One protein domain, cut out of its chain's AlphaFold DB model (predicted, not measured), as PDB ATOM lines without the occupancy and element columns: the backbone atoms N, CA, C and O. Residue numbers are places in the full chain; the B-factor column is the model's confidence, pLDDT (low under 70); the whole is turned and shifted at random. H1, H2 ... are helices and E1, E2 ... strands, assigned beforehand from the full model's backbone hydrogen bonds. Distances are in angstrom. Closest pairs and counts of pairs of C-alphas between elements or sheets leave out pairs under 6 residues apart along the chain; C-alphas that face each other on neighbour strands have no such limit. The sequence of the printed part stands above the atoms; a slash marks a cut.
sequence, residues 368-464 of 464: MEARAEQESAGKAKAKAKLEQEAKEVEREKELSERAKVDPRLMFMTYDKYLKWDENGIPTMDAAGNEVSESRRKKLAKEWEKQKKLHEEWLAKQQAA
ATOM      1  N   MET A 368     169.661 234.011 198.413       53.88
ATOM      2  CA  MET A 368     169.645 232.874 197.480       53.88
ATOM      3  C   MET A 368     170.938 232.812 196.669       53.88
ATOM      4  O   MET A 368     171.554 231.753 196.583       53.88
ATOM      5  N   GLU A 369     171.376 233.954 196.136       68.25
ATOM      6  CA  GLU A 369     172.621 234.076 195.372       68.25
ATOM      7  C   GLU A 369     173.839 233.758 196.253       68.25
ATOM      8  O   GLU A 369     174.637 232.890 195.904       68.25
ATOM      9  N   ALA A 370     173.917 234.332 197.459       69.50
ATOM     10  CA  ALA A 370     175.005 234.055 198.402       69.50
ATOM     11  C   ALA A 370     175.065 232.580 198.850       69.50
ATOM     12  O   ALA A 370     176.147 232.027 199.066       69.50
ATOM     13  N   ARG A 371     173.910 231.914 198.994       62.47
ATOM     14  CA  ARG A 371     173.843 230.496 199.372       62.47
ATOM     15  C   ARG A 371     174.187 229.585 198.200       62.47
ATOM     16  O   ARG A 371     174.916 228.622 198.400       62.47
ATOM     17  N   ALA A 372     173.738 229.910 196.987       70.69
ATOM     18  CA  ALA A 372     174.139 229.202 195.774       70.69
ATOM     19  C   ALA A 372     175.655 229.326 195.528       70.69
ATOM     20  O   ALA A 372     176.304 228.344 195.162       70.69
ATOM     21  N   GLU A 373     176.250 230.488 195.806       74.12
ATOM     22  CA  GLU A 373     177.704 230.685 195.791       74.12
ATOM     23  C   GLU A 373     178.411 229.872 196.882       74.12
ATOM     24  O   GLU A 373     179.392 229.189 196.593       74.12
ATOM     25  N   GLN A 374     177.910 229.860 198.123       69.00
ATOM     26  CA  GLN A 374     178.488 229.032 199.192       69.00
ATOM     27  C   GLN A 374     178.352 227.530 198.928       69.00
ATOM     28  O   GLN A 374     179.289 226.782 199.199       69.00
ATOM     29  N   GLU A 375     177.217 227.069 198.404       70.50
ATOM     30  CA  GLU A 375     176.992 225.664 198.072       70.50
ATOM     31  C   GLU A 375     177.815 225.234 196.857       70.50
ATOM     32  O   GLU A 375     178.390 224.146 196.873       70.50
ATOM     33  N   SER A 376     177.931 226.071 195.822       70.88
ATOM     34  CA  SER A 376     178.799 225.785 194.671       70.88
ATOM     35  C   SER A 376     180.279 225.828 195.059       70.88
ATOM     36  O   SER A 376     181.021 224.920 194.685       70.88
ATOM     37  N   ALA A 377     180.698 226.775 195.904       76.44
ATOM     38  CA  ALA A 377     182.039 226.807 196.484       76.44
ATOM     39  C   ALA A 377     182.294 225.608 197.412       76.44
ATOM     40  O   ALA A 377     183.386 225.039 197.395       76.44
ATOM     41  N   GLY A 378     181.302 225.182 198.198       76.56
ATOM     42  CA  GLY A 378     181.365 224.000 199.060       76.56
ATOM     43  C   GLY A 378     181.492 222.705 198.258       76.56
ATOM     44  O   GLY A 378     182.381 221.902 198.534       76.56
ATOM     45  N   LYS A 379     180.678 222.537 197.208       75.62
ATOM     46  CA  LYS A 379     180.757 221.411 196.263       75.62
ATOM     47  C   LYS A 379     182.082 221.406 195.498       75.62
ATOM     48  O   LYS A 379     182.683 220.346 195.351       75.62
ATOM     49  N   ALA A 380     182.576 222.569 195.065       80.31
ATOM     50  CA  ALA A 380     183.878 222.693 194.409       80.31
ATOM     51  C   ALA A 380     185.031 222.318 195.352       80.31
ATOM     52  O   ALA A 380     185.908 221.551 194.961       80.31
ATOM     53  N   LYS A 381     185.003 222.781 196.610       81.00
ATOM     54  CA  LYS A 381     185.991 222.408 197.635       81.00
ATOM     55  C   LYS A 381     185.935 220.919 197.978       81.00
ATOM     56  O   LYS A 381     186.984 220.290 198.055       81.00
ATOM     57  N   ALA A 382     184.744 220.343 198.143       78.44
ATOM     58  CA  ALA A 382     184.576 218.915 198.417       78.44
ATOM     59  C   ALA A 382     185.063 218.046 197.246       78.44
ATOM     60  O   ALA A 382     185.789 217.080 197.463       78.44
ATOM     61  N   LYS A 383     184.739 218.430 196.003       84.31
ATOM     62  CA  LYS A 383     185.240 217.764 194.792       84.31
ATOM     63  C   LYS A 383     186.762 217.867 194.680       84.31
ATOM     64  O   LYS A 383     187.408 216.859 194.426       84.31
ATOM     65  N   ALA A 384     187.335 219.049 194.917       85.75
ATOM     66  CA  ALA A 384     188.784 219.244 194.899       85.75
ATOM     67  C   ALA A 384     189.490 218.423 195.988       85.75
ATOM     68  O   ALA A 384     190.546 217.854 195.727       85.75
ATOM     69  N   LYS A 385     188.893 218.317 197.183       87.12
ATOM     70  CA  LYS A 385     189.421 217.491 198.272       87.12
ATOM     71  C   LYS A 385     189.392 216.003 197.918       87.12
ATOM     72  O   LYS A 385     190.415 215.349 198.043       87.12
ATOM     73  N   LEU A 386     188.268 215.498 197.401       82.00
ATOM     74  CA  LEU A 386     188.154 214.110 196.933       82.00
ATOM     75  C   LEU A 386     189.133 213.805 195.793       82.00
ATOM     76  O   LEU A 386     189.714 212.727 195.757       82.00
ATOM     77  N   GLU A 387     189.351 214.747 194.873       86.25
ATOM     78  CA  GLU A 387     190.317 214.584 193.783       86.25
ATOM     79  C   GLU A 387     191.773 214.605 194.288       86.25
ATOM     80  O   GLU A 387     192.612 213.866 193.778       86.25
ATOM     81  N   GLN A 388     192.083 215.415 195.306       78.25
ATOM     82  CA  GLN A 388     193.390 215.409 195.972       78.25
ATOM     83  C   GLN A 388     193.628 214.112 196.747       78.25
ATOM     84  O   GLN A 388     194.681 213.506 196.571       78.25
ATOM     85  N   GLU A 389     192.649 213.667 197.537       83.81
ATOM     86  CA  GLU A 389     192.692 212.401 198.274       83.81
ATOM     87  C   GLU A 389     192.841 211.218 197.298       83.81
ATOM     88  O   GLU A 389     193.685 210.352 197.506       83.81
ATOM     89  N   ALA A 390     192.124 211.215 196.166       83.94
ATOM     90  CA  ALA A 390     192.276 210.191 195.129       83.94
ATOM     91  C   ALA A 390     193.679 210.193 194.491       83.94
ATOM     92  O   ALA A 390     194.285 209.132 194.354       83.94
ATOM     93  N   LYS A 391     194.227 211.372 194.156       84.25
ATOM     94  CA  LYS A 391     195.600 211.514 193.628       84.25
ATOM     95  C   LYS A 391     196.669 211.153 194.656       84.25
ATOM     96  O   LYS A 391     197.783 210.792 194.287       84.25
ATOM     97  N   GLU A 392     196.399 211.319 195.945       80.69
ATOM     98  CA  GLU A 392     197.305 210.910 197.017       80.69
ATOM     99  C   GLU A 392     197.294 209.394 197.194       80.69
ATOM    100  O   GLU A 392     198.359 208.789 197.148       80.69
ATOM    101  N   VAL A 393     196.112 208.773 197.224       82.12
ATOM    102  CA  VAL A 393     195.957 207.310 197.240       82.12
ATOM    103  C   VAL A 393     196.597 206.663 196.006       82.12
ATOM    104  O   VAL A 393     197.238 205.621 196.114       82.12
ATOM    105  N   GLU A 394     196.449 207.260 194.821       81.25
ATOM    106  CA  GLU A 394     197.088 206.777 193.591       81.25
ATOM    107  C   GLU A 394     198.618 206.899 193.661       81.25
ATOM    108  O   GLU A 394     199.321 205.926 193.394       81.25
ATOM    109  N   ARG A 395     199.147 208.040 194.128       77.44
ATOM    110  CA  ARG A 395     200.593 208.222 194.349       77.44
ATOM    111  C   ARG A 395     201.154 207.269 195.401       77.44
ATOM    112  O   ARG A 395     202.256 206.760 195.219       77.44
ATOM    113  N   GLU A 396     200.428 207.012 196.484       79.44
ATOM    114  CA  GLU A 396     200.824 206.042 197.510       79.44
ATOM    115  C   GLU A 396     200.850 204.618 196.958       79.44
ATOM    116  O   GLU A 396     201.808 203.886 197.210       79.44
ATOM    117  N   LYS A 397     199.858 204.238 196.142       78.88
ATOM    118  CA  LYS A 397     199.863 202.957 195.428       78.88
ATOM    119  C   LYS A 397     201.066 202.852 194.494       78.88
ATOM    120  O   LYS A 397     201.802 201.874 194.592       78.88
ATOM    121  N   GLU A 398     201.333 203.859 193.664       79.12
ATOM    122  CA  GLU A 398     202.506 203.874 192.776       79.12
ATOM    123  C   GLU A 398     203.831 203.784 193.541       79.12
ATOM    124  O   GLU A 398     204.728 203.041 193.142       79.12
ATOM    125  N   LEU A 399     203.963 204.518 194.649       75.56
ATOM    126  CA  LEU A 399     205.135 204.453 195.521       75.56
ATOM    127  C   LEU A 399     205.273 203.069 196.160       75.56
ATOM    128  O   LEU A 399     206.385 202.551 196.226       75.56
ATOM    129  N   SER A 400     204.166 202.451 196.573       73.25
ATOM    130  CA  SER A 400     204.163 201.104 197.145       73.25
ATOM    131  C   SER A 400     204.553 200.035 196.121       73.25
ATOM    132  O   SER A 400     205.321 199.138 196.453       73.25
ATOM    133  N   GLU A 401     204.106 200.148 194.865       78.69
ATOM    134  CA  GLU A 401     204.499 199.232 193.786       78.69
ATOM    135  C   GLU A 401     205.969 199.423 193.403       78.69
ATOM    136  O   GLU A 401     206.699 198.447 193.239       78.69
ATOM    137  N   ARG A 402     206.447 200.673 193.334       74.88
ATOM    138  CA  ARG A 402     207.871 200.960 193.108       74.88
ATOM    139  C   ARG A 402     208.737 200.429 194.242       74.88
ATOM    140  O   ARG A 402     209.790 199.872 193.965       74.88
ATOM    141  N   ALA A 403     208.300 200.546 195.493       76.62
ATOM    142  CA  ALA A 403     209.049 200.063 196.649       76.62
ATOM    143  C   ALA A 403     209.181 198.529 196.701       76.62
ATOM    144  O   ALA A 403     210.118 198.043 197.323       76.62
ATOM    145  N   LYS A 404     208.320 197.755 196.019       77.94
ATOM    146  CA  LYS A 404     208.456 196.286 195.911       77.94
ATOM    147  C   LYS A 404     209.617 195.840 195.016       77.94
ATOM    148  O   LYS A 404     210.032 194.687 195.099       77.94
ATOM    149  N   VAL A 405     210.126 196.715 194.145       74.50
ATOM    150  CA  VAL A 405     211.204 196.374 193.205       74.50
ATOM    151  C   VAL A 405     212.542 196.339 193.940       74.50
ATOM    152  O   VAL A 405     212.991 197.364 194.461       74.50
ATOM    153  N   ASP A 406     213.187 195.170 193.935       74.38
ATOM    154  CA  ASP A 406     214.520 194.973 194.508       74.38
ATOM    155  C   ASP A 406     215.546 195.908 193.820       74.38
ATOM    156  O   ASP A 406     215.655 195.898 192.583       74.38
ATOM    157  N   PRO A 407     216.315 196.709 194.584       70.38
ATOM    158  CA  PRO A 407     217.331 197.622 194.057       70.38
ATOM    159  C   PRO A 407     218.356 196.965 193.122       70.38
ATOM    160  O   PRO A 407     218.856 197.627 192.213       70.38
ATOM    161  N   ARG A 408     218.660 195.672 193.306       69.44
ATOM    162  CA  ARG A 408     219.606 194.927 192.456       69.44
ATOM    163  C   ARG A 408     219.026 194.576 191.090       69.44
ATOM    164  O   ARG A 408     219.769 194.474 190.121       69.44
ATOM    165  N   LEU A 409     217.707 194.408 191.007       67.38
ATOM    166  CA  LEU A 409     217.005 193.992 189.790       67.38
ATOM    167  C   LEU A 409     216.504 195.185 188.962       67.38
ATOM    168  O   LEU A 409     216.193 195.027 187.783       67.38
ATOM    169  N   MET A 410     216.472 196.389 189.546       69.19
ATOM    170  CA  MET A 410     215.927 197.608 188.935       69.19
ATOM    171  C   MET A 410     216.561 197.973 187.580       69.19
ATOM    172  O   MET A 410     215.868 198.471 186.694       69.19
ATOM    173  N   PHE A 411     217.865 197.737 187.405       67.75
ATOM    174  CA  PHE A 411     218.588 198.073 186.172       67.75
ATOM    175  C   PHE A 411     218.920 196.858 185.296       67.75
ATOM    176  O   PHE A 411     219.557 197.024 184.252       67.75
ATOM    177  N   MET A 412     218.480 195.652 185.674       62.97
ATOM    178  CA  MET A 412     218.733 194.401 184.943       62.97
ATOM    179  C   MET A 412     217.750 194.204 183.779       62.97
ATOM    180  O   MET A 412     217.129 193.156 183.620       62.97
ATOM    181  N   THR A 413     217.594 195.232 182.945       58.84
ATOM    182  CA  THR A 413     216.858 195.151 181.678       58.84
ATOM    183  C   THR A 413     217.862 195.060 180.529       58.84
ATOM    184  O   THR A 413     218.542 196.047 180.230       58.84
ATOM    185  N   TYR A 414     217.950 193.890 179.891       55.75
ATOM    186  CA  TYR A 414     218.924 193.566 178.832       55.75
ATOM    187  C   TYR A 414     218.788 194.414 177.552       55.75
ATOM    188  O   TYR A 414     219.691 194.414 176.722       55.75
ATOM    189  N   ASP A 415     217.713 195.194 177.412       60.28
ATOM    190  CA  ASP A 415     217.481 196.069 176.255       60.28
ATOM    191  C   ASP A 415     218.331 197.353 176.263       60.28
ATOM    192  O   ASP A 415     218.429 198.038 175.245       60.28
ATOM    193  N   LYS A 416     218.903 197.744 177.414       60.34
ATOM    194  CA  LYS A 416     219.552 199.063 177.585       60.34
ATOM    195  C   LYS A 416     221.007 199.014 178.054       60.34
ATOM    196  O   LYS A 416     221.729 199.985 177.821       60.34
ATOM    197  N   TYR A 417     221.443 197.925 178.687       65.12
ATOM    198  CA  TYR A 417     222.771 197.810 179.297       65.12
ATOM    199  C   TYR A 417     223.320 196.381 179.174       65.12
ATOM    200  O   TYR A 417     222.552 195.424 179.204       65.12
ATOM    201  N   LEU A 418     224.643 196.256 179.020       62.03
ATOM    202  CA  LEU A 418     225.332 194.994 178.688       62.03
ATOM    203  C   LEU A 418     226.124 194.384 179.858       62.03
ATOM    204  O   LEU A 418     226.336 193.173 179.890       62.03
ATOM    205  N   LYS A 419     226.587 195.205 180.809       64.62
ATOM    206  CA  LYS A 419     227.316 194.769 182.011       64.62
ATOM    207  C   LYS A 419     226.913 195.611 183.218       64.62
ATOM    208  O   LYS A 419     226.655 196.808 183.078       64.62
ATOM    209  N   TRP A 420     226.918 194.984 184.390       71.44
ATOM    210  CA  TRP A 420     226.566 195.578 185.682       71.44
ATOM    211  C   TRP A 420     227.671 195.312 186.708       71.44
ATOM    212  O   TRP A 420     228.469 194.391 186.531       71.44
ATOM    213  N   ASP A 421     227.744 196.138 187.749       70.94
ATOM    214  CA  ASP A 421     228.600 195.904 188.917       70.94
ATOM    215  C   ASP A 421     227.928 194.984 189.964       70.94
ATOM    216  O   ASP A 421     226.784 194.561 189.797       70.94
ATOM    217  N   GLU A 422     228.629 194.677 191.063       67.12
ATOM    218  CA  GLU A 422     228.135 193.823 192.164       67.12
ATOM    219  C   GLU A 422     226.871 194.367 192.864       67.12
ATOM    220  O   GLU A 422     226.177 193.626 193.563       67.12
ATOM    221  N   ASN A 423     226.539 195.646 192.659       62.72
ATOM    222  CA  ASN A 423     225.362 196.309 193.221       62.72
ATOM    223  C   ASN A 423     224.214 196.454 192.204       62.72
ATOM    224  O   ASN A 423     223.150 196.972 192.553       62.72
ATOM    225  N   GLY A 424     224.399 195.975 190.968       62.62
ATOM    226  CA  GLY A 424     223.406 196.041 189.896       62.62
ATOM    227  C   GLY A 424     223.390 197.369 189.130       62.62
ATOM    228  O   GLY A 424     222.436 197.633 188.401       62.62
ATOM    229  N   ILE A 425     224.414 198.221 189.252       71.50
ATOM    230  CA  ILE A 425     224.521 199.493 188.520       71.50
ATOM    231  C   ILE A 425     225.158 199.240 187.139       71.50
ATOM    232  O   ILE A 425     226.217 198.613 187.054       71.50
ATOM    233  N   PRO A 426     224.563 199.733 186.036       70.12
ATOM    234  CA  PRO A 426     225.108 199.544 184.694       70.12
ATOM    235  C   PRO A 426     226.493 200.171 184.491       70.12
ATOM    236  O   PRO A 426     226.696 201.366 184.726       70.12
ATOM    237  N   THR A 427     227.435 199.382 183.976       65.38
ATOM    238  CA  THR A 427     228.802 199.818 183.655       65.38
ATOM    239  C   THR A 427     229.021 200.040 182.158       65.38
ATOM    240  O   THR A 427     229.810 200.922 181.808       65.38
ATOM    241  N   MET A 428     228.273 199.340 181.294       64.00
ATOM    242  CA  MET A 428     228.311 199.494 179.829       64.00
ATOM    243  C   MET A 428     226.912 199.697 179.233       64.00
ATOM    244  O   MET A 428     225.960 199.022 179.633       64.00
ATOM    245  N   ASP A 429     226.789 200.617 178.275       65.06
ATOM    246  CA  ASP A 429     225.554 200.836 177.513       65.06
ATOM    247  C   ASP A 429     225.322 199.754 176.440       65.06
ATOM    248  O   ASP A 429     226.207 198.947 176.159       65.06
ATOM    249  N   ALA A 430     224.126 199.721 175.840       62.59
ATOM    250  CA  ALA A 430     223.755 198.777 174.777       62.59
ATOM    251  C   ALA A 430     224.651 198.839 173.515       62.59
ATOM    252  O   ALA A 430     224.606 197.926 172.694       62.59
ATOM    253  N   ALA A 431     225.461 199.893 173.354       62.12
ATOM    254  CA  ALA A 431     226.394 200.073 172.241       62.12
ATOM    255  C   ALA A 431     227.834 199.638 172.583       62.12
ATOM    256  O   ALA A 431     228.715 199.732 171.731       62.12
ATOM    257  N   GLY A 432     228.079 199.151 173.807       60.34
ATOM    258  CA  GLY A 432     229.392 198.691 174.260       60.34
ATOM    259  C   GLY A 432     230.327 199.805 174.740       60.34
ATOM    260  O   GLY A 432     231.515 199.544 174.922       60.34
ATOM    261  N   ASN A 433     229.821 201.020 174.977       68.62
ATOM    262  CA  ASN A 433     230.602 202.130 175.522       68.62
ATOM    263  C   ASN A 433     230.474 202.205 177.050       68.62
ATOM    264  O   ASN A 433     229.431 201.891 177.636       68.62
ATOM    265  N   GLU A 434     231.537 202.661 177.717       67.56
ATOM    266  CA  GLU A 434     231.507 202.917 179.157       67.56
ATOM    267  C   GLU A 434     230.585 204.098 179.483       67.56
ATOM    268  O   GLU A 434     230.669 205.185 178.903       67.56
ATOM    269  N   VAL A 435     229.690 203.893 180.447       66.56
ATOM    270  CA  VAL A 435     228.743 204.926 180.874       66.56
ATOM    271  C   VAL A 435     229.507 206.113 181.477       66.56
ATOM    272  O   VAL A 435     230.177 205.959 182.495       66.56
ATOM    273  N   SER A 436     229.361 207.309 180.884       72.75
ATOM    274  CA  SER A 436     230.028 208.543 181.351       72.75
ATOM    275  C   SER A 436     229.869 208.787 182.863       72.75
ATOM    276  O   SER A 436     228.799 208.541 183.429       72.75
ATOM    277  N   GLU A 437     230.890 209.358 183.517       70.38
ATOM    278  CA  GLU A 437     230.887 209.595 184.974       70.38
ATOM    279  C   GLU A 437     229.664 210.386 185.468       70.38
ATOM    280  O   GLU A 437     229.098 210.088 186.521       70.38
ATOM    281  N   SER A 438     229.213 211.378 184.693       71.75
ATOM    282  CA  SER A 438     228.015 212.168 185.005       71.75
ATOM    283  C   SER A 438     226.738 211.321 185.055       71.75
ATOM    284  O   SER A 438     225.848 211.562 185.876       71.75
ATOM    285  N   ARG A 439     226.652 210.302 184.195       71.62
ATOM    286  CA  ARG A 439     225.497 209.414 184.065       71.62
ATOM    287  C   ARG A 439     225.553 208.295 185.095       71.62
ATOM    288  O   ARG A 439     224.528 208.005 185.701       71.62
ATOM    289  N   ARG A 440     226.748 207.784 185.406       73.06
ATOM    290  CA  ARG A 440     226.969 206.853 186.521       73.06
ATOM    291  C   ARG A 440     226.621 207.493 187.873       73.06
ATOM    292  O   ARG A 440     225.936 206.869 188.674       73.06
ATOM    293  N   LYS A 441     226.961 208.772 188.095       75.25
ATOM    294  CA  LYS A 441     226.539 209.530 189.296       75.25
ATOM    295  C   LYS A 441     225.019 209.717 189.390       75.25
ATOM    296  O   LYS A 441     224.471 209.679 190.489       75.25
ATOM    297  N   LYS A 442     224.321 209.913 188.263       77.75
ATOM    298  CA  LYS A 442     222.847 209.981 188.239       77.75
ATOM    299  C   LYS A 442     222.212 208.626 188.567       77.75
ATOM    300  O   LYS A 442     221.340 208.585 189.428       77.75
ATOM    301  N   LEU A 443     222.705 207.545 187.962       77.75
ATOM    302  CA  LEU A 443     222.233 206.178 188.211       77.75
ATOM    303  C   LEU A 443     222.491 205.731 189.658       77.75
ATOM    304  O   LEU A 443     221.595 205.188 190.293       77.75
ATOM    305  N   ALA A 444     223.657 206.050 190.228       77.25
ATOM    306  CA  ALA A 444     223.953 205.785 191.638       77.25
ATOM    307  C   ALA A 444     223.007 206.545 192.588       77.25
ATOM    308  O   ALA A 444     222.568 206.009 193.603       77.25
ATOM    309  N   LYS A 445     222.628 207.783 192.242       79.56
ATOM    310  CA  LYS A 445     221.662 208.575 193.020       79.56
ATOM    311  C   LYS A 445     220.230 208.035 192.912       79.56
ATOM    312  O   LYS A 445     219.449 208.212 193.844       79.56
ATOM    313  N   GLU A 446     219.868 207.425 191.787       77.62
ATOM    314  CA  GLU A 446     218.584 206.735 191.603       77.62
ATOM    315  C   GLU A 446     218.551 205.406 192.367       77.62
ATOM    316  O   GLU A 446     217.567 205.130 193.052       77.62
ATOM    317  N   TRP A 447     219.655 204.657 192.347       80.75
ATOM    318  CA  TRP A 447     219.834 203.422 193.111       80.75
ATOM    319  C   TRP A 447     219.725 203.647 194.628       80.75
ATOM    320  O   TRP A 447     218.935 202.981 195.286       80.75
ATOM    321  N   GLU A 448     220.426 204.644 195.184       79.69
ATOM    322  CA  GLU A 448     220.356 204.976 196.621       79.69
ATOM    323  C   GLU A 448     218.942 205.386 197.068       79.69
ATOM    324  O   GLU A 448     218.476 205.023 198.150       79.69
ATOM    325  N   LYS A 449     218.211 206.119 196.218       79.06
ATOM    326  CA  LYS A 449     216.814 206.486 196.498       79.06
ATOM    327  C   LYS A 449     215.898 205.265 196.524       79.06
ATOM    328  O   LYS A 449     215.041 205.180 197.401       79.06
ATOM    329  N   GLN A 450     216.075 204.343 195.580       78.31
ATOM    330  CA  GLN A 450     215.294 203.111 195.513       78.31
ATOM    331  C   GLN A 450     215.613 202.177 196.684       78.31
ATOM    332  O   GLN A 450     214.700 201.623 197.289       78.31
ATOM    333  N   LYS A 451     216.894 202.048 197.045       81.62
ATOM    334  CA  LYS A 451     217.348 201.262 198.195       81.62
ATOM    335  C   LYS A 451     216.666 201.708 199.484       81.62
ATOM    336  O   LYS A 451     216.081 200.882 200.174       81.62
ATOM    337  N   LYS A 452     216.646 203.017 199.747       82.38
ATOM    338  CA  LYS A 452     215.970 203.576 200.921       82.38
ATOM    339  C   LYS A 452     214.462 203.275 200.938       82.38
ATOM    340  O   LYS A 452     213.933 202.883 201.971       82.38
ATOM    341  N   LEU A 453     213.778 203.412 199.797       80.44
ATOM    342  CA  LEU A 453     212.346 203.098 199.677       80.44
ATOM    343  C   LEU A 453     212.047 201.604 199.900       80.44
ATOM    344  O   LEU A 453     211.045 201.264 200.526       80.44
ATOM    345  N   HIS A 454     212.913 200.718 199.404       80.50
ATOM    346  CA  HIS A 454     212.772 199.268 199.550       80.50
ATOM    347  C   HIS A 454     213.060 198.792 200.986       80.50
ATOM    348  O   HIS A 454     212.332 197.958 201.522       80.50
ATOM    349  N   GLU A 455     214.070 199.365 201.648       82.00
ATOM    350  CA  GLU A 455     214.384 199.092 203.059       82.00
ATOM    351  C   GLU A 455     213.252 199.547 203.997       82.00
ATOM    352  O   GLU A 455     212.859 198.808 204.901       82.00
ATOM    353  N   GLU A 456     212.659 200.721 203.749       82.38
ATOM    354  CA  GLU A 456     211.485 201.208 204.492       82.38
ATOM    355  C   GLU A 456     210.247 200.309 204.288       82.38
ATOM    356  O   GLU A 456     209.449 200.129 205.212       82.38
ATOM    357  N   TRP A 457     210.086 199.708 203.103       82.56
ATOM    358  CA  TRP A 457     209.024 198.735 202.823       82.56
ATOM    359  C   TRP A 457     209.243 197.402 203.554       82.56
ATOM    360  O   TRP A 457     208.309 196.897 204.182       82.56
ATOM    361  N   LEU A 458     210.471 196.870 203.549       79.56
ATOM    362  CA  LEU A 458     210.835 195.660 204.300       79.56
ATOM    363  C   LEU A 458     210.617 195.842 205.809       79.56
ATOM    364  O   LEU A 458     210.056 194.960 206.461       79.56
ATOM    365  N   ALA A 459     210.986 197.003 206.355       80.31
ATOM    366  CA  ALA A 459     210.762 197.330 207.763       80.31
ATOM    367  C   ALA A 459     209.264 197.389 208.123       80.31
ATOM    368  O   ALA A 459     208.869 196.921 209.190       80.31
ATOM    369  N   LYS A 460     208.409 197.914 207.231       77.50
ATOM    370  CA  LYS A 460     206.946 197.918 207.423       77.50
ATOM    371  C   LYS A 460     206.323 196.522 207.330       77.50
ATOM    372  O   LYS A 460     205.380 196.255 208.061       77.50
ATOM    373  N   GLN A 461     206.841 195.642 206.471       72.31
ATOM    374  CA  GLN A 461     206.393 194.245 206.358       72.31
ATOM    375  C   GLN A 461     206.764 193.393 207.582       72.31
ATOM    376  O   GLN A 461     206.049 192.455 207.894       72.31
ATOM    377  N   GLN A 462     207.864 193.710 208.271       69.81
ATOM    378  CA  GLN A 462     208.268 193.026 209.509       69.81
ATOM    379  C   GLN A 462     207.531 193.534 210.761       69.81
ATOM    380  O   GLN A 462     207.580 192.879 211.801       69.81
ATOM    381  N   ALA A 463     206.891 194.705 210.681       64.06
ATOM    382  CA  ALA A 463     206.163 195.339 211.782       64.06
ATOM    383  C   ALA A 463     204.635 195.123 211.735       64.06
ATOM    384  O   ALA A 463     203.952 195.482 212.697       64.06
ATOM    385  N   ALA A 464     204.111 194.586 210.629       50.47
ATOM    386  CA  ALA A 464     202.720 194.158 210.452       50.47
ATOM    387  C   ALA A 464     202.610 192.645 210.672       50.47
ATOM    388  O   ALA A 464     201.552 192.214 211.183       50.47
TER     389      ALA A 464
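What this domain is: This is residues 368 to 464 of the 464 residues of the protein "tRNA-synt_1e domain-containing protein" of Stachybotrys chartarum IBT 40288 (UniProt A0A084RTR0). A long, nearly straight helix, H1, sticks out as an arm with residues 368 to 398, and its last residues meet the side of a second long helix, H2, about at a right angle. A small two-stranded hairpin, E1 and E2, lies near the first residues of H2, and a loop of residues 404 to 416 leads to it from the arm. The printed part has 97 residues with two named helices and two named strands, in the order H1, E1, E2, H2; the sheet has the order E1 - E2 and is antiparallel, and the class is mostly helix. The whole is extended, with a radius of gyration of the C-alphas of 22.2 A, and spans 72 by 36 by 21 A, the arm making the length.

How they stand to each other: H1, residues 368 to 403, touches H2, residues 437 to 463, with residues 400 to 403 alone, and H2 touches it with residues 450 to 457 alone. Their closest C-alphas are those of Ala 403 and His 454, 4.8 A apart, and their lines are about perpendicular, at 81 degrees. After H1 comes a long link of 13 residues to E1, residues 417 to 420. E1 and E2, residues 426 to 429, form a hairpin, antiparallel with 156 degrees between their directions. N 418 and O 428 are 3.1 A apart and N 427 and O 419 are 2.8 A apart, both within hydrogen-bond range. The closest C-alphas of E2 and H2 are those of Pro 426 and Arg 440, 7.8 A apart. H1 and E2 are apart, and E1 and H2 are apart. In H1 and H2 every O i to N i+4 pair is within hydrogen-bond range.

Where its parts are: H1 begins at C-alpha 368 at (169.645, 232.874, 197.480) and runs 51.3 A to C-alpha 403 at (209.049, 200.063, 196.649). E1 and E2 have four residues each. H2 runs 39.2 A from C-alpha 437 to C-alpha 463 at (206.163, 195.339, 211.782).

The domain as a whole: The two C-alphas farthest apart are those of Met 368 and Gly 432, at 72.6 A. Residues 368 to 398 and 459 to 464 stand free; without them the body of 60 residues spans 35 by 21 by 19 A. The printed part has no cut and ends at the chain's last residue. The link from H1 to E1 is long, that from E1 to E2 tight and that from E2 to H2 short. The mean pLDDT of the printed part is 73.2, and 32 residues are under 70, among them 408 to 419 and 427 to 435.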